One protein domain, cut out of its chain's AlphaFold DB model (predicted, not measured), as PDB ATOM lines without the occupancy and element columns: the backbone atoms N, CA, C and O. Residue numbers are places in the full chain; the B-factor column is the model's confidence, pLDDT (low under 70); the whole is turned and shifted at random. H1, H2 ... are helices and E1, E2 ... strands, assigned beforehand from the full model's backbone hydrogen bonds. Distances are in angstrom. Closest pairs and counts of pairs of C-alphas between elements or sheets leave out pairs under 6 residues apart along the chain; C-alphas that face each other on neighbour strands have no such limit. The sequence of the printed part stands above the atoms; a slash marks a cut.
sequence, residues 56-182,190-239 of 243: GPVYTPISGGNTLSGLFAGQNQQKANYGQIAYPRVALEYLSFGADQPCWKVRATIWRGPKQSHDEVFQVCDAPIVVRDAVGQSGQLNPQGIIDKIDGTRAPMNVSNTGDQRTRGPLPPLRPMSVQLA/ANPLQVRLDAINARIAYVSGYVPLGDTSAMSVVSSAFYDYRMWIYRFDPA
ATOM      1  N   GLY A  56     -37.256  -5.394   0.257       68.19
ATOM      2  CA  GLY A  56     -37.334  -6.644   1.026       68.19
ATOM      3  C   GLY A  56     -35.970  -7.252   1.390       68.19
ATOM      4  O   GLY A  56     -34.943  -6.590   1.235       68.19
ATOM      5  N   PRO A  57     -35.943  -8.490   1.928       85.19
ATOM      6  CA  PRO A  57     -34.703  -9.153   2.335       85.19
ATOM      7  C   PRO A  57     -33.774  -9.402   1.138       85.19
ATOM      8  O   PRO A  57     -34.229  -9.538   0.001       85.19
ATOM      9  N   VAL A  58     -32.463  -9.507   1.397       89.62
ATOM     10  CA  VAL A  58     -31.447  -9.761   0.356       89.62
ATOM     11  C   VAL A  58     -31.757 -11.039  -0.426       89.62
ATOM     12  O   VAL A  58     -31.540 -11.067  -1.632       89.62
ATOM     13  N   TYR A  59     -32.286 -12.077   0.230       92.88
ATOM     14  CA  TYR A  59     -32.616 -13.362  -0.383       92.88
ATOM     15  C   TYR A  59     -33.943 -13.916   0.128       92.88
ATOM     16  O   TYR A  59     -34.167 -14.007   1.335       92.88
ATOM     17  N   THR A  60     -34.780 -14.366  -0.807       94.56
ATOM     18  CA  THR A  60     -36.042 -15.055  -0.519       94.56
ATOM     19  C   THR A  60     -36.144 -16.316  -1.376       94.56
ATOM     20  O   THR A  60     -36.240 -16.197  -2.602       94.56
ATOM     21  N   PRO A  61     -36.162 -17.525  -0.789       93.88
ATOM     22  CA  PRO A  61     -36.423 -18.738  -1.554       93.88
ATOM     23  C   PRO A  61     -37.870 -18.730  -2.069       93.88
ATOM     24  O   PRO A  61     -38.796 -18.375  -1.343       93.88
ATOM     25  N   ILE A  62     -38.068 -19.118  -3.328       93.94
ATOM     26  CA  ILE A  62     -39.386 -19.212  -3.976       93.94
ATOM     27  C   ILE A  62     -39.788 -20.680  -4.139       93.94
ATOM     28  O   ILE A  62     -40.925 -21.043  -3.847       93.94
ATOM     29  N   SER A  63     -38.883 -21.530  -4.630       89.06
ATOM     30  CA  SER A  63     -39.142 -22.962  -4.809       89.06
ATOM     31  C   SER A  63     -37.853 -23.782  -4.869       89.06
ATOM     32  O   SER A  63     -36.769 -23.243  -5.068       89.06
ATOM     33  N   GLY A  64     -37.970 -25.101  -4.702       74.00
ATOM     34  CA  GLY A  64     -36.859 -26.043  -4.889       74.00
ATOM     35  C   GLY A  64     -35.931 -26.243  -3.686       74.00
ATOM     36  O   GLY A  64     -35.143 -27.183  -3.692       74.00
ATOM     37  N   GLY A  65     -36.069 -25.434  -2.631       84.94
ATOM     38  CA  GLY A  65     -35.284 -25.533  -1.399       84.94
ATOM     39  C   GLY A  65     -34.650 -24.200  -1.010       84.94
ATOM     40  O   GLY A  65     -34.998 -23.153  -1.553       84.94
ATOM     41  N   ASN A  66     -33.741 -24.248  -0.041       90.12
ATOM     42  CA  ASN A  66     -32.904 -23.126   0.390       90.12
ATOM     43  C   ASN A  66     -31.427 -23.542   0.515       90.12
ATOM     44  O   ASN A  66     -30.678 -22.924   1.270       90.12
ATOM     45  N   THR A  67     -31.011 -24.604  -0.186       92.56
ATOM     46  CA  THR A  67     -29.659 -25.164  -0.045       92.56
ATOM     47  C   THR A  67     -28.586 -24.251  -0.608       92.56
ATOM     48  O   THR A  67     -27.432 -24.389  -0.216       92.56
ATOM     49  N   LEU A  68     -28.940 -23.305  -1.489       94.06
ATOM     50  CA  LEU A  68     -27.996 -22.290  -1.940       94.06
ATOM     51  C   LEU A  68     -27.472 -21.446  -0.773       94.06
ATOM     52  O   LEU A  68     -26.298 -21.089  -0.781       94.06
ATOM     53  N   SER A  69     -28.311 -21.123   0.217       92.88
ATOM     54  CA  SER A  69     -27.906 -20.292   1.353       92.88
ATOM     55  C   SER A  69     -26.875 -21.028   2.210       92.88
ATOM     56  O   SER A  69     -27.127 -22.125   2.702       92.88
ATOM     57  N   GLY A  70     -25.687 -20.439   2.350       89.62
ATOM     58  CA  GLY A  70     -24.562 -21.051   3.056       89.62
ATOM     59  C   GLY A  70     -23.959 -22.288   2.378       89.62
ATOM     60  O   GLY A  70     -23.169 -22.980   3.014       89.62
ATOM     61  N   LEU A  71     -24.277 -22.572   1.107       93.00
ATOM     62  CA  LEU A  71     -23.805 -23.761   0.380       93.00
ATOM     63  C   LEU A  71     -22.280 -23.961   0.438       93.00
ATOM     64  O   LEU A  71     -21.790 -25.091   0.510       93.00
ATOM     65  N   PHE A  72     -21.529 -22.863   0.385       89.94
ATOM     66  CA  PHE A  72     -20.067 -22.852   0.406       89.94
ATOM     67  C   PHE A  72     -19.484 -22.474   1.775       89.94
ATOM     68  O   PHE A  72     -18.261 -22.482   1.945       89.94
ATOM     69  N   ALA A  73     -20.336 -22.181   2.763       86.06
ATOM     70  CA  ALA A  73     -19.901 -21.789   4.095       86.06
ATOM     71  C   ALA A  73     -19.111 -22.921   4.775       86.06
ATOM     72  O   ALA A  73     -19.444 -24.100   4.663       86.06
ATOM     73  N   GLY A  74     -18.025 -22.559   5.463       80.25
ATOM     74  CA  GLY A  74     -17.153 -23.512   6.159       80.25
ATOM     75  C   GLY A  74     -16.289 -24.396   5.249       80.25
ATOM     76  O   GLY A  74     -15.492 -25.188   5.750       80.25
ATOM     77  N   GLN A  75     -16.394 -24.270   3.922       84.88
ATOM     78  CA  GLN A  75     -15.515 -24.991   3.008       84.88
ATOM     79  C   GLN A  75     -14.132 -24.339   2.929       84.88
ATOM     80  O   GLN A  75     -13.972 -23.125   3.049       84.88
ATOM     81  N   ASN A  76     -13.108 -25.155   2.669       85.19
ATOM     82  CA  ASN A  76     -11.760 -24.645   2.464       85.19
ATOM     83  C   ASN A  76     -11.641 -24.007   1.069       85.19
ATOM     84  O   ASN A  76     -11.421 -24.696   0.070       85.19
ATOM     85  N   GLN A  77     -11.764 -22.681   1.025       79.75
ATOM     86  CA  GLN A  77     -11.744 -21.897  -0.210       79.75
ATOM     87  C   GLN A  77     -10.413 -21.985  -0.967       79.75
ATOM     88  O   GLN A  77     -10.400 -21.944  -2.193       79.75
ATOM     89  N   GLN A  78      -9.291 -22.190  -0.271       82.25
ATOM     90  CA  GLN A  78      -8.001 -22.403  -0.932       82.25
ATOM     91  C   GLN A  78      -8.000 -23.725  -1.703       82.25
ATOM     92  O   GLN A  78      -7.641 -23.759  -2.877       82.25
ATOM     93  N   LYS A  79      -8.466 -24.817  -1.084       87.06
ATOM     94  CA  LYS A  79      -8.592 -26.119  -1.760       87.06
ATOM     95  C   LYS A  79      -9.585 -26.069  -2.920       87.06
ATOM     96  O   LYS A  79      -9.338 -26.692  -3.953       87.06
ATOM     97  N   ALA A  80     -10.683 -25.327  -2.768       87.38
ATOM     98  CA  ALA A  80     -11.622 -25.073  -3.857       87.38
ATOM     99  C   ALA A  80     -10.947 -24.327  -5.018       87.38
ATOM    100  O   ALA A  80     -11.023 -24.793  -6.148       87.38
ATOM    101  N   ASN A  81     -10.194 -23.257  -4.743       84.69
ATOM    102  CA  ASN A  81      -9.445 -22.501  -5.752       84.69
ATOM    103  C   ASN A  81      -8.394 -23.363  -6.484       84.69
ATOM    104  O   ASN A  81      -8.178 -23.196  -7.674       84.69
ATOM    105  N   TYR A  82      -7.791 -24.360  -5.829       87.31
ATOM    106  CA  TYR A  82      -6.892 -25.319  -6.496       87.31
ATOM    107  C   TYR A  82      -7.606 -26.477  -7.217       87.31
ATOM    108  O   TYR A  82      -6.953 -27.403  -7.704       87.31
ATOM    109  N   GLY A  83      -8.939 -26.485  -7.269       88.75
ATOM    110  CA  GLY A  83      -9.709 -27.555  -7.909       88.75
ATOM    111  C   GLY A  83      -9.731 -28.879  -7.148       88.75
ATOM    112  O   GLY A  83     -10.168 -29.891  -7.690       88.75
ATOM    113  N   GLN A  84      -9.282 -28.891  -5.890       91.19
ATOM    114  CA  GLN A  84      -9.279 -30.089  -5.044       91.19
ATOM    115  C   GLN A  84     -10.661 -30.387  -4.449       91.19
ATOM    116  O   GLN A  84     -10.933 -31.515  -4.048       91.19
ATOM    117  N   ILE A  85     -11.541 -29.384  -4.399       91.81
ATOM    118  CA  ILE A  85     -12.947 -29.546  -4.028       91.81
ATOM    119  C   ILE A  85     -13.771 -29.244  -5.271       91.81
ATOM    120  O   ILE A  85     -13.915 -28.093  -5.657       91.81
ATOM    121  N   ALA A  86     -14.298 -30.281  -5.920       90.62
ATOM    122  CA  ALA A  86     -14.985 -30.119  -7.199       90.62
ATOM    123  C   ALA A  86     -16.462 -29.724  -7.061       90.62
ATOM    124  O   ALA A  86     -16.975 -29.069  -7.963       90.62
ATOM    125  N   TYR A  87     -17.129 -30.126  -5.977       94.00
ATOM    126  CA  TYR A  87     -18.563 -29.940  -5.730       94.00
ATOM    127  C   TYR A  87     -18.787 -29.343  -4.329       94.00
ATOM    128  O   TYR A  87     -17.905 -29.485  -3.482       94.00
ATOM    129  N   PRO A  88     -19.930 -28.691  -4.060       95.25
ATOM    130  CA  PRO A  88     -21.046 -28.426  -4.972       95.25
ATOM    131  C   PRO A  88     -20.682 -27.424  -6.076       95.25
ATOM    132  O   PRO A  88     -19.713 -26.680  -5.953       95.25
ATOM    133  N   ARG A  89     -21.440 -27.441  -7.175       96.38
ATOM    134  CA  ARG A  89     -21.324 -26.501  -8.303       96.38
ATOM    135  C   ARG A  89     -22.671 -25.863  -8.590       96.38
ATOM    136  O   ARG A  89     -23.688 -26.531  -8.440       96.38
ATOM    137  N   VAL A  90     -22.692 -24.610  -9.025       97.44
ATOM    138  CA  VAL A  90     -23.924 -23.839  -9.206       97.44
ATOM    139  C   VAL A  90     -23.933 -23.143 -10.560       97.44
ATOM    140  O   VAL A  90     -23.086 -22.298 -10.839       97.44
ATOM    141  N   ALA A  91     -24.934 -23.462 -11.376       97.81
ATOM    142  CA  ALA A  91     -25.243 -22.722 -12.593       97.81
ATOM    143  C   ALA A  91     -26.405 -21.761 -12.323       97.81
ATOM    144  O   ALA A  91     -27.473 -22.199 -11.896       97.81
ATOM    145  N   LEU A  92     -26.208 -20.471 -12.582       97.94
ATOM    146  CA  LEU A  92     -27.210 -19.427 -12.376       97.94
ATOM    147  C   LEU A  92     -27.913 -19.081 -13.692       97.94
ATOM    148  O   LEU A  92     -27.263 -18.813 -14.706       97.94
ATOM    149  N   GLU A  93     -29.240 -19.050 -13.657       97.69
ATOM    150  CA  GLU A  93     -30.086 -18.512 -14.717       97.69
ATOM    151  C   GLU A  93     -30.952 -17.379 -14.199       97.69
ATOM    152  O   GLU A  93     -31.728 -17.544 -13.258       97.69
ATOM    153  N   TYR A  94     -30.845 -16.229 -14.849       97.50
ATOM    154  CA  TYR A  94     -31.638 -15.054 -14.532       97.50
ATOM    155  C   TYR A  94     -32.995 -15.140 -15.230       97.50
ATOM    156  O   TYR A  94     -33.082 -14.994 -16.445       97.50
ATOM    157  N   LEU A  95     -34.049 -15.393 -14.450       97.50
ATOM    158  CA  LEU A  95     -35.430 -15.575 -14.915       97.50
ATOM    159  C   LEU A  95     -36.212 -14.265 -15.003       97.50
ATOM    160  O   LEU A  95     -37.195 -14.174 -15.728       97.50
ATOM    161  N   SER A  96     -35.840 -13.275 -14.196       96.31
ATOM    162  CA  SER A  96     -36.397 -11.925 -14.251       96.31
ATOM    163  C   SER A  96     -35.322 -10.948 -13.815       96.31
ATOM    164  O   SER A  96     -34.821 -11.071 -12.697       96.31
ATOM    165  N   PHE A  97     -34.974 -10.006 -14.679       95.00
ATOM    166  CA  PHE A  97     -33.874  -9.066 -14.473       95.00
ATOM    167  C   PHE A  97     -34.133  -7.758 -15.226       95.00
ATOM    168  O   PHE A  97     -34.970  -7.704 -16.121       95.00
ATOM    169  N   GLY A  98     -33.422  -6.706 -14.843       92.62
ATOM    170  CA  GLY A  98     -33.511  -5.375 -15.444       92.62
ATOM    171  C   GLY A  98     -32.811  -4.348 -14.562       92.62
ATOM    172  O   GLY A  98     -32.745  -4.538 -13.343       92.62
ATOM    173  N   ALA A  99     -32.275  -3.288 -15.158       90.06
ATOM    174  CA  ALA A  99     -31.499  -2.265 -14.461       90.06
ATOM    175  C   ALA A  99     -32.319  -1.582 -13.354       90.06
ATOM    176  O   ALA A  99     -31.832  -1.414 -12.237       90.06
ATOM    177  N   ASP A 100     -33.594  -1.305 -13.637       89.38
ATOM    178  CA  ASP A 100     -34.513  -0.620 -12.720       89.38
ATOM    179  C   ASP A 100     -35.272  -1.575 -11.782       89.38
ATOM    180  O   ASP A 100     -36.062  -1.148 -10.938       89.38
ATOM    181  N   GLN A 101     -35.068  -2.890 -11.917       90.44
ATOM    182  CA  GLN A 101     -35.783  -3.870 -11.102       90.44
ATOM    183  C   GLN A 101     -35.159  -3.967  -9.704       90.44
ATOM    184  O   GLN A 101     -33.984  -4.341  -9.583       90.44
ATOM    185  N   PRO A 102     -35.929  -3.726  -8.624       87.31
ATOM    186  CA  PRO A 102     -35.389  -3.713  -7.269       87.31
ATOM    187  C   PRO A 102     -34.975  -5.113  -6.789       87.31
ATOM    188  O   PRO A 102     -34.075  -5.243  -5.959       87.31
ATOM    189  N   CYS A 103     -35.578  -6.156  -7.365       94.12
ATOM    190  CA  CYS A 103     -35.230  -7.545  -7.119       94.12
ATOM    191  C   CYS A 103     -35.233  -8.353  -8.413       94.12
ATOM    192  O   CYS A 103     -36.048  -8.121  -9.305       94.12
ATOM    193  N   TRP A 104     -34.335  -9.325  -8.498       95.94
ATOM    194  CA  TRP A 104     -34.212 -10.246  -9.618       95.94
ATOM    195  C   TRP A 104     -34.611 -11.653  -9.193       95.94
ATOM    196  O   TRP A 104     -34.411 -12.052  -8.044       95.94
ATOM    197  N   LYS A 105     -35.171 -12.416 -10.131       97.31
ATOM    198  CA  LYS A 105     -35.511 -13.827  -9.930       97.31
ATOM    199  C   LYS A 105     -34.462 -14.691 -10.602       97.31
ATOM    200  O   LYS A 105     -34.187 -14.510 -11.788       97.31
ATOM    201  N   VAL A 106     -33.916 -15.642  -9.860       97.94
ATOM    202  CA  VAL A 106     -32.804 -16.480 -10.308       97.94
ATOM    203  C   VAL A 106     -33.138 -17.942 -10.048       97.94
ATOM    204  O   VAL A 106     -33.708 -18.283  -9.013       97.94
ATOM    205  N   ARG A 107     -32.793 -18.808 -10.998       98.12
ATOM    206  CA  ARG A 107     -32.747 -20.258 -10.823       98.12
ATOM    207  C   ARG A 107     -31.296 -20.675 -10.628       98.12
ATOM    208  O   ARG A 107     -30.464 -20.414 -11.492       98.12
ATOM    209  N   ALA A 108     -31.002 -21.342  -9.523       98.06
ATOM    210  CA  ALA A 108     -29.747 -22.045  -9.313       98.06
ATOM    211  C   ALA A 108     -29.948 -23.531  -9.616       98.06
ATOM    212  O   ALA A 108     -30.756 -24.187  -8.965       98.06
ATOM    213  N   THR A 109     -29.185 -24.073 -10.563       98.06
ATOM    214  CA  THR A 109     -29.013 -25.524 -10.701       98.06
ATOM    215  C   THR A 109     -27.797 -25.938  -9.888       98.06
ATOM    216  O   THR A 109     -26.662 -25.616 -10.247       98.06
ATOM    217  N   ILE A 110     -28.038 -26.646  -8.787       97.69
ATOM    218  CA  ILE A 110     -27.015 -27.044  -7.821       97.69
ATOM    219  C   ILE A 110     -26.623 -28.490  -8.097       97.69
ATOM    220  O   ILE A 110     -27.405 -29.415  -7.898       97.69
ATOM    221  N   TRP A 111     -25.392 -28.695  -8.540       97.88
ATOM    222  CA  TRP A 111     -24.805 -30.002  -8.788       97.88
ATOM    223  C   TRP A 111     -24.067 -30.494  -7.546       97.88
ATOM    224  O   TRP A 111     -23.137 -29.844  -7.066       97.88
ATOM    225  N   ARG A 112     -24.440 -31.679  -7.057       95.88
ATOM    226  CA  ARG A 112     -23.740 -32.389  -5.966       95.88
ATOM    227  C   ARG A 112     -22.741 -33.425  -6.485       95.88
ATOM    228  O   ARG A 112     -21.930 -33.946  -5.731       95.88
ATOM    229  N   GLY A 113     -22.802 -33.707  -7.781       95.94
ATOM    230  CA  GLY A 113     -21.911 -34.612  -8.492       95.94
ATOM    231  C   GLY A 113     -22.098 -34.468 -10.005       95.94
ATOM    232  O   GLY A 113     -22.851 -33.605 -10.455       95.94
ATOM    233  N   PRO A 114     -21.460 -35.319 -10.822       94.38
ATOM    234  CA  PRO A 114     -21.490 -35.189 -12.281       94.38
ATOM    235  C   PRO A 114     -22.854 -35.496 -12.916       94.38
ATOM    236  O   PRO A 114     -23.081 -35.143 -14.067       94.38
ATOM    237  N   LYS A 115     -23.754 -36.173 -12.195       95.75
ATOM    238  CA  LYS A 115     -25.072 -36.602 -12.700       95.75
ATOM    239  C   LYS A 115     -26.235 -36.250 -11.770       95.75
ATOM    240  O   LYS A 115     -27.365 -36.619 -12.054       95.75
ATOM    241  N   GLN A 116     -25.955 -35.596 -10.644       97.19
ATOM    242  CA  GLN A 116     -26.958 -35.282  -9.629       97.19
ATOM    243  C   GLN A 116     -27.026 -33.776  -9.440       97.19
ATOM    244  O   GLN A 116     -26.051 -33.157  -9.000       97.19
ATOM    245  N   SER A 117     -28.186 -33.219  -9.758       97.06
ATOM    246  CA  SER A 117     -28.507 -31.823  -9.525       97.06
ATOM    247  C   SER A 117     -29.965 -31.644  -9.145       97.06
ATOM    248  O   SER A 117     -30.810 -32.503  -9.402       97.06
ATOM    249  N   HIS A 118     -30.243 -30.509  -8.521       97.44
ATOM    250  CA  HIS A 118     -31.592 -30.026  -8.281       97.44
ATOM    251  C   HIS A 118     -31.649 -28.527  -8.564       97.44
ATOM    252  O   HIS A 118     -30.619 -27.848  -8.566       97.44
ATOM    253  N   ASP A 119     -32.850 -28.027  -8.838       97.69
ATOM    254  CA  ASP A 119     -33.077 -26.607  -9.082       97.69
ATOM    255  C   ASP A 119     -33.688 -25.940  -7.862       97.69
ATOM    256  O   ASP A 119     -34.607 -26.478  -7.248       97.69
ATOM    257  N   GLU A 120     -33.234 -24.724  -7.589       97.19
ATOM    258  CA  GLU A 120     -33.842 -23.810  -6.630       97.19
ATOM    259  C   GLU A 120     -34.127 -22.484  -7.320       97.19
ATOM    260  O   GLU A 120     -33.280 -21.955  -8.037       97.19
ATOM    261  N   VAL A 121     -35.320 -21.935  -7.113       97.69
ATOM    262  CA  VAL A 121     -35.683 -20.598  -7.577       97.69
ATOM    263  C   VAL A 121     -35.773 -19.688  -6.371       97.69
ATOM    264  O   VAL A 121     -36.401 -20.026  -5.372       97.69
ATOM    265  N   PHE A 122     -35.170 -18.515  -6.479       97.12
ATOM    266  CA  PHE A 122     -35.140 -17.527  -5.414       97.12
ATOM    267  C   PHE A 122     -35.192 -16.117  -5.992       97.12
ATOM    268  O   PHE A 122     -34.989 -15.889  -7.188       97.12
ATOM    269  N   GLN A 123     -35.502 -15.169  -5.121       96.56
ATOM    270  CA  GLN A 123     -35.435 -13.747  -5.391       96.56
ATOM    271  C   GLN A 123     -34.249 -13.149  -4.644       96.56
ATOM    272  O   GLN A 123     -34.035 -13.477  -3.477       96.56
ATOM    273  N   VAL A 124     -33.508 -12.265  -5.310       95.12
ATOM    274  CA  VAL A 124     -32.460 -11.446  -4.695       95.12
ATOM    275  C   VAL A 124     -32.779  -9.989  -4.913       95.12
ATOM    276  O   VAL A 124     -33.046  -9.584  -6.042       95.12
ATOM    277  N   CYS A 125     -32.748  -9.213  -3.843       93.25
ATOM    278  CA  CYS A 125     -33.003  -7.782  -3.886       93.25
ATOM    279  C   CYS A 125     -31.710  -7.005  -3.684       93.25
ATOM    280  O   CYS A 125     -30.785  -7.469  -3.016       93.25
ATOM    281  N   ASP A 126     -31.666  -5.791  -4.218       86.31
ATOM    282  CA  ASP A 126     -30.611  -4.837  -3.891       86.31
ATOM    283  C   ASP A 126     -30.853  -4.209  -2.515       86.31
ATOM    284  O   ASP A 126     -31.185  -3.036  -2.373       86.31
ATOM    285  N   ALA A 127     -30.745  -5.050  -1.494       87.75
ATOM    286  CA  ALA A 127     -30.712  -4.637  -0.107       87.75
ATOM    287  C   ALA A 127     -29.248  -4.571   0.376       87.75
ATOM    288  O   ALA A 127     -28.389  -5.283  -0.167       87.75
ATOM    289  N   PRO A 128     -28.944  -3.726   1.378       85.00
ATOM    290  CA  PRO A 128     -27.615  -3.660   1.973       85.00
ATOM    291  C   PRO A 128     -27.178  -5.009   2.551       85.00
ATOM    292  O   PRO A 128     -27.949  -5.684   3.234       85.00
ATOM    293  N   ILE A 129     -25.918  -5.377   2.320       83.75
ATOM    294  CA  ILE A 129     -25.296  -6.540   2.957       83.75
ATOM    295  C   ILE A 129     -24.821  -6.109   4.344       83.75
ATOM    296  O   ILE A 129     -23.868  -5.336   4.462       83.75
ATOM    297  N   VAL A 130     -25.484  -6.601   5.389       82.06
ATOM    298  CA  VAL A 130     -25.141  -6.292   6.782       82.06
ATOM    299  C   VAL A 130     -24.381  -7.465   7.385       82.06
ATOM    300  O   VAL A 130     -24.908  -8.566   7.490       82.06
ATOM    301  N   VAL A 131     -23.150  -7.211   7.818       76.94
ATOM    302  CA  VAL A 131     -22.301  -8.180   8.519       76.94
ATOM    303  C   VAL A 131     -22.149  -7.781   9.979       76.94
ATOM    304  O   VAL A 131     -22.200  -6.598  10.318       76.94
ATOM    305  N   ARG A 132     -21.958  -8.766  10.855       75.31
ATOM    306  CA  ARG A 132     -21.593  -8.535  12.256       75.31
ATOM    307  C   ARG A 132     -20.159  -8.976  12.472       75.31
ATOM    308  O   ARG A 132     -19.780 -10.044  12.000       75.31
ATOM    309  N   ASP A 133     -19.376  -8.157  13.158       69.50
ATOM    310  CA  ASP A 133     -18.037  -8.554  13.578       69.50
ATOM    311  C   ASP A 133     -18.073  -9.440  14.836       69.50
ATOM    312  O   ASP A 133     -19.124  -9.670  15.442       69.50
ATOM    313  N   ALA A 134     -16.902  -9.935  15.244       68.56
ATOM    314  CA  ALA A 134     -16.752 -10.789  16.421       68.56
ATOM    315  C   ALA A 134     -17.178 -10.119  17.743       68.56
ATOM    316  O   ALA A 134     -17.437 -10.821  18.719       68.56
ATOM    317  N   VAL A 135     -17.270  -8.783  17.792       78.62
ATOM    318  CA  VAL A 135     -17.744  -8.026  18.964       78.62
ATOM    319  C   VAL A 135     -19.220  -7.614  18.843       78.62
ATOM    320  O   VAL A 135     -19.741  -6.896  19.697       78.62
ATOM    321  N   GLY A 136     -19.921  -8.101  17.813       72.12
ATOM    322  CA  GLY A 136     -21.352  -7.911  17.588       72.12
ATOM    323  C   GLY A 136     -21.737  -6.589  16.916       72.12
ATOM    324  O   GLY A 136     -22.936  -6.349  16.718       72.12
ATOM    325  N   GLN A 137     -20.766  -5.749  16.539       78.62
ATOM    326  CA  GLN A 137     -21.013  -4.497  15.824       78.62
ATOM    327  C   GLN A 137     -21.434  -4.791  14.387       78.62
ATOM    328  O   GLN A 137     -20.861  -5.641  13.706       78.62
ATOM    329  N   SER A 138     -22.462  -4.082  13.926       79.25
ATOM    330  CA  SER A 138     -22.964  -4.207  12.561       79.25
ATOM    331  C   SER A 138     -22.219  -3.261  11.626       79.25
ATOM    332  O   SER A 138     -22.168  -2.057  11.866       79.25
ATOM    333  N   GLY A 139     -21.691  -3.807  10.535       75.62
ATOM    334  CA  GLY A 139     -21.112  -3.061   9.426       75.62
ATOM    335  C   GLY A 139     -21.848  -3.370   8.129       75.62
ATOM    336  O   GLY A 139     -22.417  -4.450   7.965       75.62
ATOM    337  N   GLN A 140     -21.833  -2.424   7.196       79.12
ATOM    338  CA  GLN A 140     -22.262  -2.691   5.827       79.12
ATOM    339  C   GLN A 140     -21.054  -3.076   4.986       79.12
ATOM    340  O   GLN A 140     -20.009  -2.426   5.037       79.12
ATOM    341  N   LEU A 141     -21.202  -4.145   4.217       78.12
ATOM    342  CA  LEU A 141     -20.159  -4.628   3.333       78.12
ATOM    343  C   LEU A 141     -20.238  -3.895   1.992       78.12
ATOM    344  O   LEU A 141     -21.313  -3.798   1.404       78.12
ATOM    345  N   ASN A 142     -19.098  -3.410   1.494       81.38
ATOM    346  CA  ASN A 142     -19.012  -2.812   0.163       81.38
ATOM    347  C   ASN A 142     -19.043  -3.916  -0.916       81.38
ATOM    348  O   ASN A 142     -18.078  -4.683  -1.007       81.38
ATOM    349  N   PRO A 143     -20.092  -3.998  -1.759       81.38
ATOM    350  CA  PRO A 143     -20.203  -5.039  -2.780       81.38
ATOM    351  C   PRO A 143     -19.063  -5.023  -3.806       81.38
ATOM    352  O   PRO A 143     -18.738  -6.074  -4.351       81.38
ATOM    353  N   GLN A 144     -18.419  -3.872  -4.041       81.12
ATOM    354  CA  GLN A 144     -17.364  -3.755  -5.051       81.12
ATOM    355  C   GLN A 144     -16.178  -4.687  -4.766       81.12
ATOM    356  O   GLN A 144     -15.666  -5.332  -5.675       81.12
ATOM    357  N   GLY A 145     -15.800  -4.839  -3.492       77.44
ATOM    358  CA  GLY A 145     -14.704  -5.731  -3.104       77.44
ATOM    359  C   GLY A 145     -14.991  -7.208  -3.398       77.44
ATOM    360  O   GLY A 145     -14.060  -7.983  -3.605       77.44
ATOM    361  N   ILE A 146     -16.268  -7.599  -3.453       84.69
ATOM    362  CA  ILE A 146     -16.684  -8.940  -3.877       84.69
ATOM    363  C   ILE A 146     -16.583  -9.063  -5.402       84.69
ATOM    364  O   ILE A 146     -16.104 -10.076  -5.909       84.69
ATOM    365  N   ILE A 147     -17.010  -8.034  -6.135       85.94
ATOM    366  CA  ILE A 147     -17.105  -8.076  -7.597       85.94
ATOM    367  C   ILE A 147     -15.751  -8.161  -8.272       85.94
ATOM    368  O   ILE A 147     -15.560  -9.043  -9.108       85.94
ATOM    369  N   ASP A 148     -14.773  -7.383  -7.817       82.38
ATOM    370  CA  ASP A 148     -13.419  -7.435  -8.371       82.38
ATOM    371  C   ASP A 148     -12.810  -8.855  -8.277       82.38
ATOM    372  O   ASP A 148     -12.024  -9.279  -9.130       82.38
ATOM    373  N   LYS A 149     -13.187  -9.631  -7.249       82.19
ATOM    374  CA  LYS A 149     -12.758 -11.031  -7.074       82.19
ATOM    375  C   LYS A 149     -13.543 -11.993  -7.957       82.19
ATOM    376  O   LYS A 149     -12.954 -12.865  -8.601       82.19
ATOM    377  N   ILE A 150     -14.861 -11.826  -8.010       86.69
ATOM    378  CA  ILE A 150     -15.757 -12.637  -8.834       86.69
ATOM    379  C   ILE A 150     -15.381 -12.532 -10.319       86.69
ATOM    380  O   ILE A 150     -15.239 -13.559 -10.987       86.69
ATOM    381  N   ASP A 151     -15.127 -11.324 -10.820       85.94
ATOM    382  CA  ASP A 151     -14.771 -11.091 -12.223       85.94
ATOM    383  C   ASP A 151     -13.381 -11.619 -12.587       85.94
ATOM    384  O   ASP A 151     -13.158 -12.103 -13.701       85.94
ATOM    385  N   GLY A 152     -12.449 -11.579 -11.631       84.56
ATOM    386  CA  GLY A 152     -11.113 -12.151 -11.781       84.56
ATOM    387  C   GLY A 152     -11.074 -13.683 -11.725       84.56
ATOM    388  O   GLY A 152     -10.049 -14.275 -12.067       84.56
ATOM    389  N   THR A 153     -12.163 -14.335 -11.310       87.94
ATOM    390  CA  THR A 153     -12.195 -15.786 -11.102       87.94
ATOM    391  C   THR A 153     -12.097 -16.547 -12.422       87.94
ATOM    392  O   THR A 153     -12.779 -16.247 -13.406       87.94
ATOM    393  N   ARG A 154     -11.253 -17.583 -12.435       91.12
ATOM    394  CA  ARG A 154     -11.070 -18.489 -13.573       91.12
ATOM    395  C   ARG A 154     -11.055 -19.934 -13.112       91.12
ATOM    396  O   ARG A 154     -10.591 -20.225 -12.012       91.12
ATOM    397  N   ALA A 155     -11.526 -20.836 -13.969       91.44
ATOM    398  CA  ALA A 155     -11.343 -22.263 -13.741       91.44
ATOM    399  C   ALA A 155      -9.832 -22.598 -13.715       91.44
ATOM    400  O   ALA A 155      -9.113 -22.196 -14.637       91.44
ATOM    401  N   PRO A 156      -9.337 -23.315 -12.691       90.06
ATOM    402  CA  PRO A 156      -7.946 -23.749 -12.616       90.06
ATOM    403  C   PRO A 156      -7.564 -24.640 -13.798       90.06
ATOM    404  O   PRO A 156      -8.395 -25.385 -14.316       90.06
ATOM    405  N   MET A 157      -6.288 -24.625 -14.196       87.81
ATOM    406  CA  MET A 157      -5.814 -25.411 -15.349       87.81
ATOM    407  C   MET A 157      -6.026 -26.923 -15.185       87.81
ATOM    408  O   MET A 157      -6.198 -27.634 -16.169       87.81
ATOM    409  N   ASN A 158      -6.034 -27.420 -13.948       88.56
ATOM    410  CA  ASN A 158      -6.265 -28.824 -13.609       88.56
ATOM    411  C   ASN A 158      -7.757 -29.204 -13.515       88.56
ATOM    412  O   ASN A 158      -8.073 -30.330 -13.132       88.56
ATOM    413  N   VAL A 159      -8.678 -28.290 -13.838       91.44
ATOM    414  CA  VAL A 159     -10.125 -28.517 -13.769       91.44
ATOM    415  C   VAL A 159     -10.728 -28.521 -15.171       91.44
ATOM    416  O   VAL A 159     -10.648 -27.537 -15.910       91.44
ATOM    417  N   SER A 160     -11.413 -29.614 -15.517       92.88
ATOM    418  CA  SER A 160     -12.203 -29.694 -16.749       92.88
ATOM    419  C   SER A 160     -13.277 -28.606 -16.779       92.88
ATOM    420  O   SER A 160     -14.090 -28.491 -15.858       92.88
ATOM    421  N   ASN A 161     -13.290 -27.836 -17.862       95.12
ATOM    422  CA  ASN A 161     -14.195 -26.717 -18.088       95.12
ATOM    423  C   ASN A 161     -14.682 -26.714 -19.545       95.12
ATOM    424  O   ASN A 161     -14.150 -27.434 -20.389       95.12
ATOM    425  N   THR A 162     -15.707 -25.921 -19.833       95.50
ATOM    426  CA  THR A 162     -16.325 -25.812 -21.165       95.50
ATOM    427  C   THR A 162     -15.721 -24.698 -22.030       95.50
ATOM    428  O   THR A 162     -16.310 -24.315 -23.041       95.50
ATOM    429  N   GLY A 163     -14.558 -24.153 -21.655       93.38
ATOM    430  CA  GLY A 163     -13.962 -22.998 -22.327       93.38
ATOM    431  C   GLY A 163     -14.874 -21.777 -22.229       93.38
ATOM    432  O   GLY A 163     -15.370 -21.450 -21.151       93.38
ATOM    433  N   ASP A 164     -15.132 -21.120 -23.357       90.06
ATOM    434  CA  ASP A 164     -16.023 -19.953 -23.411       90.06
ATOM    435  C   ASP A 164     -17.518 -20.322 -23.423       90.06
ATOM    436  O   ASP A 164     -18.377 -19.454 -23.263       90.06
ATOM    437  N   GLN A 165     -17.857 -21.606 -23.586       92.88
ATOM    438  CA  GLN A 165     -19.249 -22.046 -23.632       92.88
ATOM    439  C   GLN A 165     -19.860 -22.055 -22.233       92.88
ATOM    440  O   GLN A 165     -19.375 -22.733 -21.328       92.88
ATOM    441  N   ARG A 166     -20.972 -21.346 -22.058       94.00
ATOM    442  CA  ARG A 166     -21.739 -21.325 -20.809       94.00
ATOM    443  C   ARG A 166     -22.833 -22.385 -20.879       94.00
ATOM    444  O   ARG A 166     -23.743 -22.290 -21.693       94.00
ATOM    445  N   THR A 167     -22.737 -23.409 -20.036       95.31
ATOM    446  CA  THR A 167     -23.709 -24.514 -20.002       95.31
ATOM    447  C   THR A 167     -24.362 -24.608 -18.634       95.31
ATOM    448  O   THR A 167     -23.817 -24.122 -17.647       95.31
ATOM    449  N   ARG A 168     -25.510 -25.278 -18.535       96.31
ATOM    450  CA  ARG A 168     -26.163 -25.542 -17.244       96.31
ATOM    451  C   ARG A 168     -25.340 -26.461 -16.319       96.31
ATOM    452  O   ARG A 168     -25.670 -26.601 -15.146       96.31
ATOM    453  N   GLY A 169     -24.257 -27.059 -16.813       90.94
ATOM    454  CA  GLY A 169     -23.322 -27.872 -16.043       90.94
ATOM    455  C   GLY A 169     -23.288 -29.343 -16.469       90.94
ATOM    456  O   GLY A 169     -23.848 -29.699 -17.505       90.94
ATOM    457  N   PRO A 170     -22.595 -30.198 -15.690       93.88
ATOM    458  CA  PRO A 170     -21.955 -29.891 -14.402       93.88
ATOM    459  C   PRO A 170     -20.606 -29.166 -14.524       93.88
ATOM    460  O   PRO A 170     -19.982 -28.876 -13.502       93.88
ATOM    461  N   LEU A 171     -20.093 -28.939 -15.734       95.38
ATOM    462  CA  LEU A 171     -18.797 -28.295 -15.943       95.38
ATOM    463  C   LEU A 171     -18.943 -26.763 -16.029       95.38
ATOM    464  O   LEU A 171     -19.818 -26.290 -16.754       95.38
ATOM    465  N   PRO A 172     -18.099 -26.001 -15.312       94.88
ATOM    466  CA  PRO A 172     -18.084 -24.544 -15.388       94.88
ATOM    467  C   PRO A 172     -17.423 -24.077 -16.699       94.88
ATOM    468  O   PRO A 172     -16.599 -24.806 -17.259       94.88
ATOM    469  N   PRO A 173     -17.709 -22.852 -17.166       95.50
ATOM    470  CA  PRO A 173     -16.894 -22.193 -18.182       95.50
ATOM    471  C   PRO A 173     -15.547 -21.739 -17.595       95.50
ATOM    472  O   PRO A 173     -15.365 -21.664 -16.379       95.50
ATOM    473  N   LEU A 174     -14.604 -21.369 -18.463       93.88
ATOM    474  CA  LEU A 174     -13.288 -20.856 -18.074       93.88
ATOM    475  C   LEU A 174     -13.387 -19.554 -17.264       93.88
ATOM    476  O   LEU A 174     -12.590 -19.340 -16.352       93.88
ATOM    477  N   ARG A 175     -14.360 -18.697 -17.595       93.25
ATOM    478  CA  ARG A 175     -14.696 -17.457 -16.878       93.25
ATOM    479  C   ARG A 175     -16.102 -17.573 -16.271       93.25
ATOM    480  O   ARG A 175     -17.080 -17.274 -16.956       93.25
ATOM    481  N   PRO A 176     -16.236 -18.006 -15.009       92.38
ATOM    482  CA  PRO A 176     -17.525 -18.342 -14.404       92.38
ATOM    483  C   PRO A 176     -18.515 -17.175 -14.357       92.38
ATOM    484  O   PRO A 176     -19.646 -17.298 -14.825       92.38
ATOM    485  N   MET A 177     -18.083 -16.013 -13.877       90.94
ATOM    486  CA  MET A 177     -19.003 -14.914 -13.559       90.94
ATOM    487  C   MET A 177     -18.858 -13.694 -14.477       90.94
ATOM    488  O   MET A 177     -19.802 -12.924 -14.607       90.94
ATOM    489  N   SER A 178     -17.744 -13.582 -15.207       86.88
ATOM    490  CA  SER A 178     -17.507 -12.480 -16.147       86.88
ATOM    491  C   SER A 178     -18.392 -12.599 -17.397       86.88
ATOM    492  O   SER A 178     -18.077 -13.328 -18.346       86.88
ATOM    493  N   VAL A 179     -19.523 -11.896 -17.391       87.88
ATOM    494  CA  VAL A 179     -20.425 -11.736 -18.539       87.88
ATOM    495  C   VAL A 179     -20.456 -10.265 -18.908       87.88
ATOM    496  O   VAL A 179     -20.716  -9.427 -18.054       87.88
ATOM    497  N   GLN A 180     -20.217  -9.965 -20.181       81.75
ATOM    498  CA  GLN A 180     -20.419  -8.627 -20.720       81.75
ATOM    499  C   GLN A 180     -21.833  -8.554 -21.277       81.75
ATOM    500  O   GLN A 180     -22.159  -9.231 -22.256       81.75
ATOM    501  N   LEU A 181     -22.680  -7.760 -20.633       82.88
ATOM    502  CA  LEU A 181     -23.988  -7.435 -21.180       82.88
ATOM    503  C   LEU A 181     -23.842  -6.356 -22.256       82.88
ATOM    504  O   LEU A 181     -22.978  -5.480 -22.158       82.88
ATOM    505  N   ALA A 182     -24.686  -6.423 -23.291       74.56
ATOM    506  CA  ALA A 182     -24.701  -5.423 -24.354       74.56
ATOM    507  C   ALA A 182     -24.818  -4.019 -23.745       74.56
ATOM    508  O   ALA A 182     -25.650  -3.795 -22.862       74.56
ATOM    509  N   ALA A 190     -21.079   3.783 -17.205       74.81
ATOM    510  CA  ALA A 190     -21.200   2.375 -16.852       74.81
ATOM    511  C   ALA A 190     -22.576   1.861 -17.299       74.81
ATOM    512  O   ALA A 190     -23.590   2.518 -17.064       74.81
ATOM    513  N   ASN A 191     -22.609   0.690 -17.939       86.81
ATOM    514  CA  ASN A 191     -23.859   0.060 -18.349       86.81
ATOM    515  C   ASN A 191     -24.719  -0.195 -17.094       86.81
ATOM    516  O   ASN A 191     -24.300  -0.984 -16.242       86.81
ATOM    517  N   PRO A 192     -25.902   0.433 -16.956       88.06
ATOM    518  CA  PRO A 192     -26.699   0.331 -15.735       88.06
ATOM    519  C   PRO A 192     -27.131  -1.113 -15.454       88.06
ATOM    520  O   PRO A 192     -27.177  -1.532 -14.297       88.06
ATOM    521  N   LEU A 193     -27.355  -1.915 -16.500       89.62
ATOM    522  CA  LEU A 193     -27.683  -3.329 -16.354       89.62
ATOM    523  C   LEU A 193     -26.482  -4.151 -15.862       89.62
ATOM    524  O   LEU A 193     -26.666  -5.082 -15.080       89.62
ATOM    525  N   GLN A 194     -25.261  -3.792 -16.273       90.00
ATOM    526  CA  GLN A 194     -24.037  -4.422 -15.772       90.00
ATOM    527  C   GLN A 194     -23.832  -4.097 -14.291       90.00
ATOM    528  O   GLN A 194     -23.684  -5.010 -13.490       90.00
ATOM    529  N   VAL A 195     -23.942  -2.820 -13.908       89.06
ATOM    530  CA  VAL A 195     -23.852  -2.393 -12.498       89.06
ATOM    531  C   VAL A 195     -24.878  -3.141 -11.642       89.06
ATOM    532  O   VAL A 195     -24.585  -3.572 -10.525       89.06
ATOM    533  N   ARG A 196     -26.086  -3.344 -12.182       90.81
ATOM    534  CA  ARG A 196     -27.139  -4.103 -11.510       90.81
ATOM    535  C   ARG A 196     -26.808  -5.587 -11.381       90.81
ATOM    536  O   ARG A 196     -26.996  -6.151 -10.303       90.81
ATOM    537  N   LEU A 197     -26.312  -6.207 -12.450       92.50
ATOM    538  CA  LEU A 197     -25.859  -7.597 -12.440       92.50
ATOM    539  C   LEU A 197     -24.766  -7.800 -11.389       92.50
ATOM    540  O   LEU A 197     -24.845  -8.742 -10.602       92.50
ATOM    541  N   ASP A 198     -23.793  -6.897 -11.342       91.00
ATOM    542  CA  ASP A 198     -22.686  -6.946 -10.397       91.00
ATOM    543  C   ASP A 198     -23.221  -6.847  -8.960       91.00
ATOM    544  O   ASP A 198     -22.951  -7.706  -8.119       91.00
ATOM    545  N   ALA A 199     -24.104  -5.888  -8.680       90.12
ATOM    546  CA  ALA A 199     -24.744  -5.787  -7.373       90.12
ATOM    547  C   ALA A 199     -25.468  -7.092  -6.970       90.12
ATOM    548  O   ALA A 199     -25.263  -7.599  -5.860       90.12
ATOM    549  N   ILE A 200     -26.275  -7.672  -7.860       93.56
ATOM    550  CA  ILE A 200     -27.009  -8.915  -7.589       93.56
ATOM    551  C   ILE A 200     -26.054 -10.103  -7.390       93.56
ATOM    552  O   ILE A 200     -26.222 -10.862  -6.433       93.56
ATOM    553  N   ASN A 201     -25.010 -10.234  -8.211       93.19
ATOM    554  CA  ASN A 201     -23.993 -11.280  -8.078       93.19
ATOM    555  C   ASN A 201     -23.272 -11.223  -6.728       93.19
ATOM    556  O   ASN A 201     -23.089 -12.264  -6.096       93.19
ATOM    557  N   ALA A 202     -22.904 -10.028  -6.254       91.25
ATOM    558  CA  ALA A 202     -22.262  -9.868  -4.948       91.25
ATOM    559  C   ALA A 202     -23.147 -10.401  -3.812       91.25
ATOM    560  O   ALA A 202     -22.662 -11.037  -2.877       91.25
ATOM    561  N   ARG A 203     -24.460 -10.182  -3.915       92.38
ATOM    562  CA  ARG A 203     -25.450 -10.613  -2.919       92.38
ATOM    563  C   ARG A 203     -25.696 -12.118  -2.982       92.38
ATOM    564  O   ARG A 203     -25.755 -12.759  -1.939       92.38
ATOM    565  N   ILE A 204     -25.732 -12.709  -4.178       94.25
ATOM    566  CA  ILE A 204     -25.759 -14.174  -4.344       94.25
ATOM    567  C   ILE A 204     -24.504 -14.809  -3.732       94.25
ATOM    568  O   ILE A 204     -24.593 -15.800  -3.004       94.25
ATOM    569  N   ALA A 205     -23.332 -14.230  -3.990       91.25
ATOM    570  CA  ALA A 205     -22.061 -14.714  -3.468       91.25
ATOM    571  C   ALA A 205     -21.974 -14.601  -1.935       91.25
ATOM    572  O   ALA A 205     -21.500 -15.522  -1.271       91.25
ATOM    573  N   TYR A 206     -22.496 -13.511  -1.370       89.56
ATOM    574  CA  TYR A 206     -22.661 -13.345   0.073       89.56
ATOM    575  C   TYR A 206     -23.582 -14.422   0.665       89.56
ATOM    576  O   TYR A 206     -23.166 -15.192   1.528       89.56
ATOM    577  N   VAL A 207     -24.814 -14.530   0.159       91.25
ATOM    578  CA  VAL A 207     -25.842 -15.437   0.700       91.25
ATOM    579  C   VAL A 207     -25.417 -16.899   0.613       91.25
ATOM    580  O   VAL A 207     -25.717 -17.688   1.509       91.25
ATOM    581  N   SER A 208     -24.714 -17.276  -0.454       91.75
ATOM    582  CA  SER A 208     -24.244 -18.647  -0.638       91.75
ATOM    583  C   SER A 208     -23.027 -19.017   0.212       91.75
ATOM    584  O   SER A 208     -22.611 -20.177   0.208       91.75
ATOM    585  N   GLY A 209     -22.446 -18.066   0.951       87.31
ATOM    586  CA  GLY A 209     -21.181 -18.266   1.664       87.31
ATOM    587  C   GLY A 209     -20.000 -18.507   0.719       87.31
ATOM    588  O   GLY A 209     -18.976 -19.047   1.131       87.31
ATOM    589  N   TYR A 210     -20.165 -18.159  -0.560       82.00
ATOM    590  CA  TYR A 210     -19.140 -18.272  -1.595       82.00
ATOM    591  C   TYR A 210     -17.987 -17.297  -1.331       82.00
ATOM    592  O   TYR A 210     -16.828 -17.595  -1.615       82.00
ATOM    593  N   VAL A 211     -18.302 -16.157  -0.717       78.00
ATOM    594  CA  VAL A 211     -17.313 -15.252  -0.134       78.00
ATOM    595  C   VAL A 211     -17.050 -15.686   1.312       78.00
ATOM    596  O   VAL A 211     -17.979 -15.639   2.123       78.00
ATOM    597  N   PRO A 212     -15.821 -16.094   1.677       70.69
ATOM    598  CA  PRO A 212     -15.483 -16.381   3.063       70.69
ATOM    599  C   PRO A 212     -15.440 -15.069   3.848       70.69
ATOM    600  O   PRO A 212     -14.464 -14.322   3.815       70.69
ATOM    601  N   LEU A 213     -16.515 -14.781   4.567       64.81
ATOM    602  CA  LEU A 213     -16.504 -13.771   5.613       64.81
ATOM    603  C   LEU A 213     -15.929 -14.475   6.837       64.81
ATOM    604  O   LEU A 213     -16.603 -15.304   7.448       64.81
ATOM    605  N   GLY A 214     -14.645 -14.265   7.111       53.97
ATOM    606  CA  GLY A 214     -14.026 -14.812   8.313       53.97
ATOM    607  C   GLY A 214     -14.705 -14.307   9.594       53.97
ATOM    608  O   GLY A 214     -15.543 -13.410   9.584       53.97
ATOM    609  N   ASP A 215     -14.261 -14.854  10.718       47.44
ATOM    610  CA  ASP A 215     -14.427 -14.317  12.077       47.44
ATOM    611  C   ASP A 215     -13.746 -12.949  12.286       47.44
ATOM    612  O   ASP A 215     -13.925 -12.275  13.301       47.44
ATOM    613  N   THR A 216     -12.954 -12.522  11.313       43.69
ATOM    614  CA  THR A 216     -12.214 -11.273  11.308       43.69
ATOM    615  C   THR A 216     -13.018 -10.197  10.584       43.69
ATOM    616  O   THR A 216     -13.600 -10.454   9.538       43.69
ATOM    617  N   SER A 217     -13.055  -9.003  11.191       49.00
ATOM    618  CA  SER A 217     -13.744  -7.752  10.801       49.00
ATOM    619  C   SER A 217     -14.142  -7.602   9.321       49.00
ATOM    620  O   SER A 217     -13.444  -8.084   8.440       49.00
ATOM    621  N   ALA A 218     -15.174  -6.803   9.014       47.19
ATOM    622  CA  ALA A 218     -15.636  -6.500   7.644       47.19
ATOM    623  C   ALA A 218     -14.528  -6.113   6.624       47.19
ATOM    624  O   ALA A 218     -14.744  -6.194   5.416       47.19
ATOM    625  N   MET A 219     -13.328  -5.743   7.088       40.16
ATOM    626  CA  MET A 219     -12.127  -5.516   6.276       40.16
ATOM    627  C   MET A 219     -11.413  -6.792   5.775       40.16
ATOM    628  O   MET A 219     -10.683  -6.719   4.789       40.16
ATOM    629  N   SER A 220     -11.607  -7.967   6.389       45.75
ATOM    630  CA  SER A 220     -10.946  -9.225   5.989       45.75
ATOM    631  C   SER A 220     -11.489  -9.813   4.686       45.75
ATOM    632  O   SER A 220     -10.799 -10.583   4.018       45.75
ATOM    633  N   VAL A 221     -12.701  -9.424   4.289       49.50
ATOM    634  CA  VAL A 221     -13.317  -9.845   3.020       49.50
ATOM    635  C   VAL A 221     -12.471  -9.403   1.820       49.50
ATOM    636  O   VAL A 221     -12.470 -10.045   0.772       49.50
ATOM    637  N   VAL A 222     -11.707  -8.322   1.993       49.09
ATOM    638  CA  VAL A 222     -10.872  -7.718   0.950       49.09
ATOM    639  C   VAL A 222      -9.482  -8.374   0.872       49.09
ATOM    640  O   VAL A 222      -8.863  -8.361  -0.193       49.09
ATOM    641  N   SER A 223      -8.983  -8.986   1.958       48.16
ATOM    642  CA  SER A 223      -7.610  -9.521   2.018       48.16
ATOM    643  C   SER A 223      -7.485 -11.000   1.648       48.16
ATOM    644  O   SER A 223      -6.430 -11.410   1.160       48.16
ATOM    645  N   SER A 224      -8.527 -11.818   1.832       53.94
ATOM    646  CA  SER A 224      -8.461 -13.224   1.426       53.94
ATOM    647  C   SER A 224      -8.590 -13.333  -0.096       53.94
ATOM    648  O   SER A 224      -9.612 -12.968  -0.672       53.94
ATOM    649  N   ALA A 225      -7.553 -13.826  -0.771       54.56
ATOM    650  CA  ALA A 225      -7.608 -14.152  -2.192       54.56
ATOM    651  C   ALA A 225      -8.536 -15.360  -2.417       54.56
ATOM    652  O   ALA A 225      -8.082 -16.504  -2.399       54.56
ATOM    653  N   PHE A 226      -9.837 -15.118  -2.592       68.50
ATOM    654  CA  PHE A 226     -10.799 -16.151  -2.973       68.50
ATOM    655  C   PHE A 226     -11.133 -16.027  -4.467       68.50
ATOM    656  O   PHE A 226     -11.443 -14.945  -4.959       68.50
ATOM    657  N   TYR A 227     -11.031 -17.150  -5.180       77.19
ATOM    658  CA  TYR A 227     -11.364 -17.298  -6.599       77.19
ATOM    659  C   TYR A 227     -11.996 -18.682  -6.777       77.19
ATOM    660  O   TYR A 227     -11.321 -19.657  -7.101       77.19
ATOM    661  N   ASP A 228     -13.281 -18.814  -6.458       85.50
ATOM    662  CA  ASP A 228     -13.951 -20.116  -6.482       85.50
ATOM    663  C   ASP A 228     -14.668 -20.335  -7.823       85.50
ATOM    664  O   ASP A 228     -15.708 -19.770  -8.121       85.50
ATOM    665  N   TYR A 229     -14.159 -21.197  -8.684       90.69
ATOM    666  CA  TYR A 229     -14.737 -21.363 -10.020       90.69
ATOM    667  C   TYR A 229     -16.098 -22.095 -10.056       90.69
ATOM    668  O   TYR A 229     -16.666 -22.294 -11.134       90.69
ATOM    669  N   ARG A 230     -16.613 -22.563  -8.911       94.06
ATOM    670  CA  ARG A 230     -17.739 -23.509  -8.846       94.06
ATOM    671  C   ARG A 230     -19.116 -22.880  -9.022       94.06
ATOM    672  O   ARG A 230     -20.085 -23.629  -9.101       94.06
ATOM    673  N   MET A 231     -19.222 -21.558  -9.116       94.69
ATOM    674  CA  MET A 231     -20.468 -20.848  -9.409       94.69
ATOM    675  C   MET A 231     -20.315 -20.020 -10.685       94.69
ATOM    676  O   MET A 231     -19.336 -19.290 -10.818       94.69
ATOM    677  N   TRP A 232     -21.256 -20.130 -11.624       96.19
ATOM    678  CA  TRP A 232     -21.210 -19.388 -12.887       96.19
ATOM    679  C   TRP A 232     -22.586 -18.939 -13.359       96.19
ATOM    680  O   TRP A 232     -23.607 -19.559 -13.067       96.19
ATOM    681  N   ILE A 233     -22.594 -17.895 -14.181       96.50
ATOM    682  CA  ILE A 233     -23.784 -17.460 -14.912       96.50
ATOM    683  C   ILE A 233     -23.898 -18.304 -16.176       96.50
ATOM    684  O   ILE A 233     -22.996 -18.288 -17.016       96.50
ATOM    685  N   TYR A 234     -24.983 -19.055 -16.337       95.31
ATOM    686  CA  TYR A 234     -25.174 -19.880 -17.526       95.31
ATOM    687  C   TYR A 234     -26.094 -19.229 -18.557       95.31
ATOM    688  O   TYR A 234     -25.849 -19.376 -19.753       95.31
ATOM    689  N   ARG A 235     -27.135 -18.508 -18.118       95.06
ATOM    690  CA  ARG A 235     -28.147 -17.953 -19.025       95.06
ATOM    691  C   ARG A 235     -28.893 -16.759 -18.435       95.06
ATOM    692  O   ARG A 235     -29.105 -16.669 -17.231       95.06
ATOM    693  N   PHE A 236     -29.355 -15.889 -19.325       95.75
ATOM    694  CA  PHE A 236     -30.427 -14.930 -19.076       95.75
ATOM    695  C   PHE A 236     -31.649 -15.379 -19.878       95.75
ATOM    696  O   PHE A 236     -31.521 -15.667 -21.071       95.75
ATOM    697  N   ASP A 237     -32.807 -15.508 -19.234       95.94
ATOM    698  CA  ASP A 237     -34.057 -15.826 -19.919       95.94
ATOM    699  C   ASP A 237     -34.518 -14.599 -20.724       95.94
ATOM    700  O   ASP A 237     -34.817 -13.566 -20.122       95.94
ATOM    701  N   PRO A 238     -34.609 -14.669 -22.065       92.88
ATOM    702  CA  PRO A 238     -35.066 -13.536 -22.864       92.88
ATOM    703  C   PRO A 238     -36.458 -13.033 -22.460       92.88
ATOM    704  O   PRO A 238     -36.704 -11.831 -22.506       92.88
ATOM    705  N   ALA A 239     -37.353 -13.923 -22.011       94.62
ATOM    706  CA  ALA A 239     -38.689 -13.548 -21.536       94.62
ATOM    707  C   ALA A 239     -38.665 -12.842 -20.164       94.62
ATOM    708  O   ALA A 239     -39.654 -12.238 -19.744       94.62
TER     709      ALA A 239
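What this domain is: This is residues 56 to 182 and 190 to 239 of the 243 residues of an uncharacterized protein of Burkholderia contaminans (UniProt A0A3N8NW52). A strongly twisted sheet of five strands makes a wall along one side of this domain, with the helix H3 packed over one of its faces and a shorter helix, H2, crossing H3. A small hairpin, E5 and E6, lies far from the middle, the small helix H1 lies away from both the sheet and the other helices, and long stretches without named elements make much of the rest. The printed part has 177 residues with three named helices and seven named strands, in the order E1 H1 E2 E3 E4 E5 E6 H2 H3 E7; the class is mixed, helices and strands, with under half of the residues in named elements. The large sheet is mixed, in the order E1, E4, E3, E2, E7, with E2 and E7 parallel. The whole is compact and rounded, with a radius of gyration of the C-alphas of 15.3 A and spans of 43 by 37 by 33 A.

How they stand to each other: E1, residues 59 to 63, is an edge strand and the antiparallel neighbour of E4, residues 117 to 125; N 62 and O 121 are 2.8 A apart, within hydrogen-bond range. E2, residues 89 to 96, E3, residues 103 to 111, and E4 form a meander, each strand the antiparallel neighbour of the one before. E2 and E3 are a hairpin, with N 93 and O 107 at 2.8 A. E3 and E4 are a hairpin too, with N 106 and O 122 at 2.9 A. The other edge strand, E7, residues 231 to 236, is parallel to E2, their directions 28 degrees apart, with N 234 and O 92 at 2.8 A. From edge to edge of this sheet the strands' lines turn by 113 degrees. H3, residues 192 to 207, is on one face of the sheet, giving two layers, one of strands and one of helix; the closest C-alphas of H3 and E4, those of Ile 200 and Val 124, are 6.7 A apart. H2, residues 143 to 152, is not on the sheet. It touches H3 about perpendicular, at 86 degrees, and H3 touches it with residues 198 to 205 alone; the closest C-alphas of the two, those of Pro 143 and Ala 202, are 5.7 A apart. The hairpin of E5, residues 130 to 132, and E6, residues 138 to 140, is a second, antiparallel sheet, with N 139 and O 131 at 2.8 A; both strands are apart from H3. H1, residues 77 to 81, is not on the large sheet and touches no helix. H1 and H3 have every O i to N i+4 pair within hydrogen-bond range, and H2 has 5 of 6.

Where its parts are: E1 begins at C-alpha 59, at (-32.616, -13.362, -0.383), and measures 12.4 A from first to last C-alpha. H1 has five residues. E2 measures 21.8 A, E3 24.8 A and E4 25.1 A. E5 and E6 have three residues each. H2 measures 14.6 A. H3, the longest helix, measures 22.8 A from C-alpha 192 at (-26.699, 0.331, -15.735). E7 measures 15.1 A and ends at C-alpha 236, at (-30.427, -14.930, -19.076).

The domain as a whole: The two C-alphas farthest apart, those of Val 135 and Ala 239, are 45.9 A apart. Residues 183 to 189 are not printed; across this cut, on the link from H2 to H3, C-alphas 182 and 190 are 11.4 A apart. Of the links that are printed whole, E1 to H1, with 13 residues, and H3 to E7, with 23, are long. The mean pLDDT of the printed part is 86.4; residue 56, residues 133 to 134 and residues 213 to 226 are under 70.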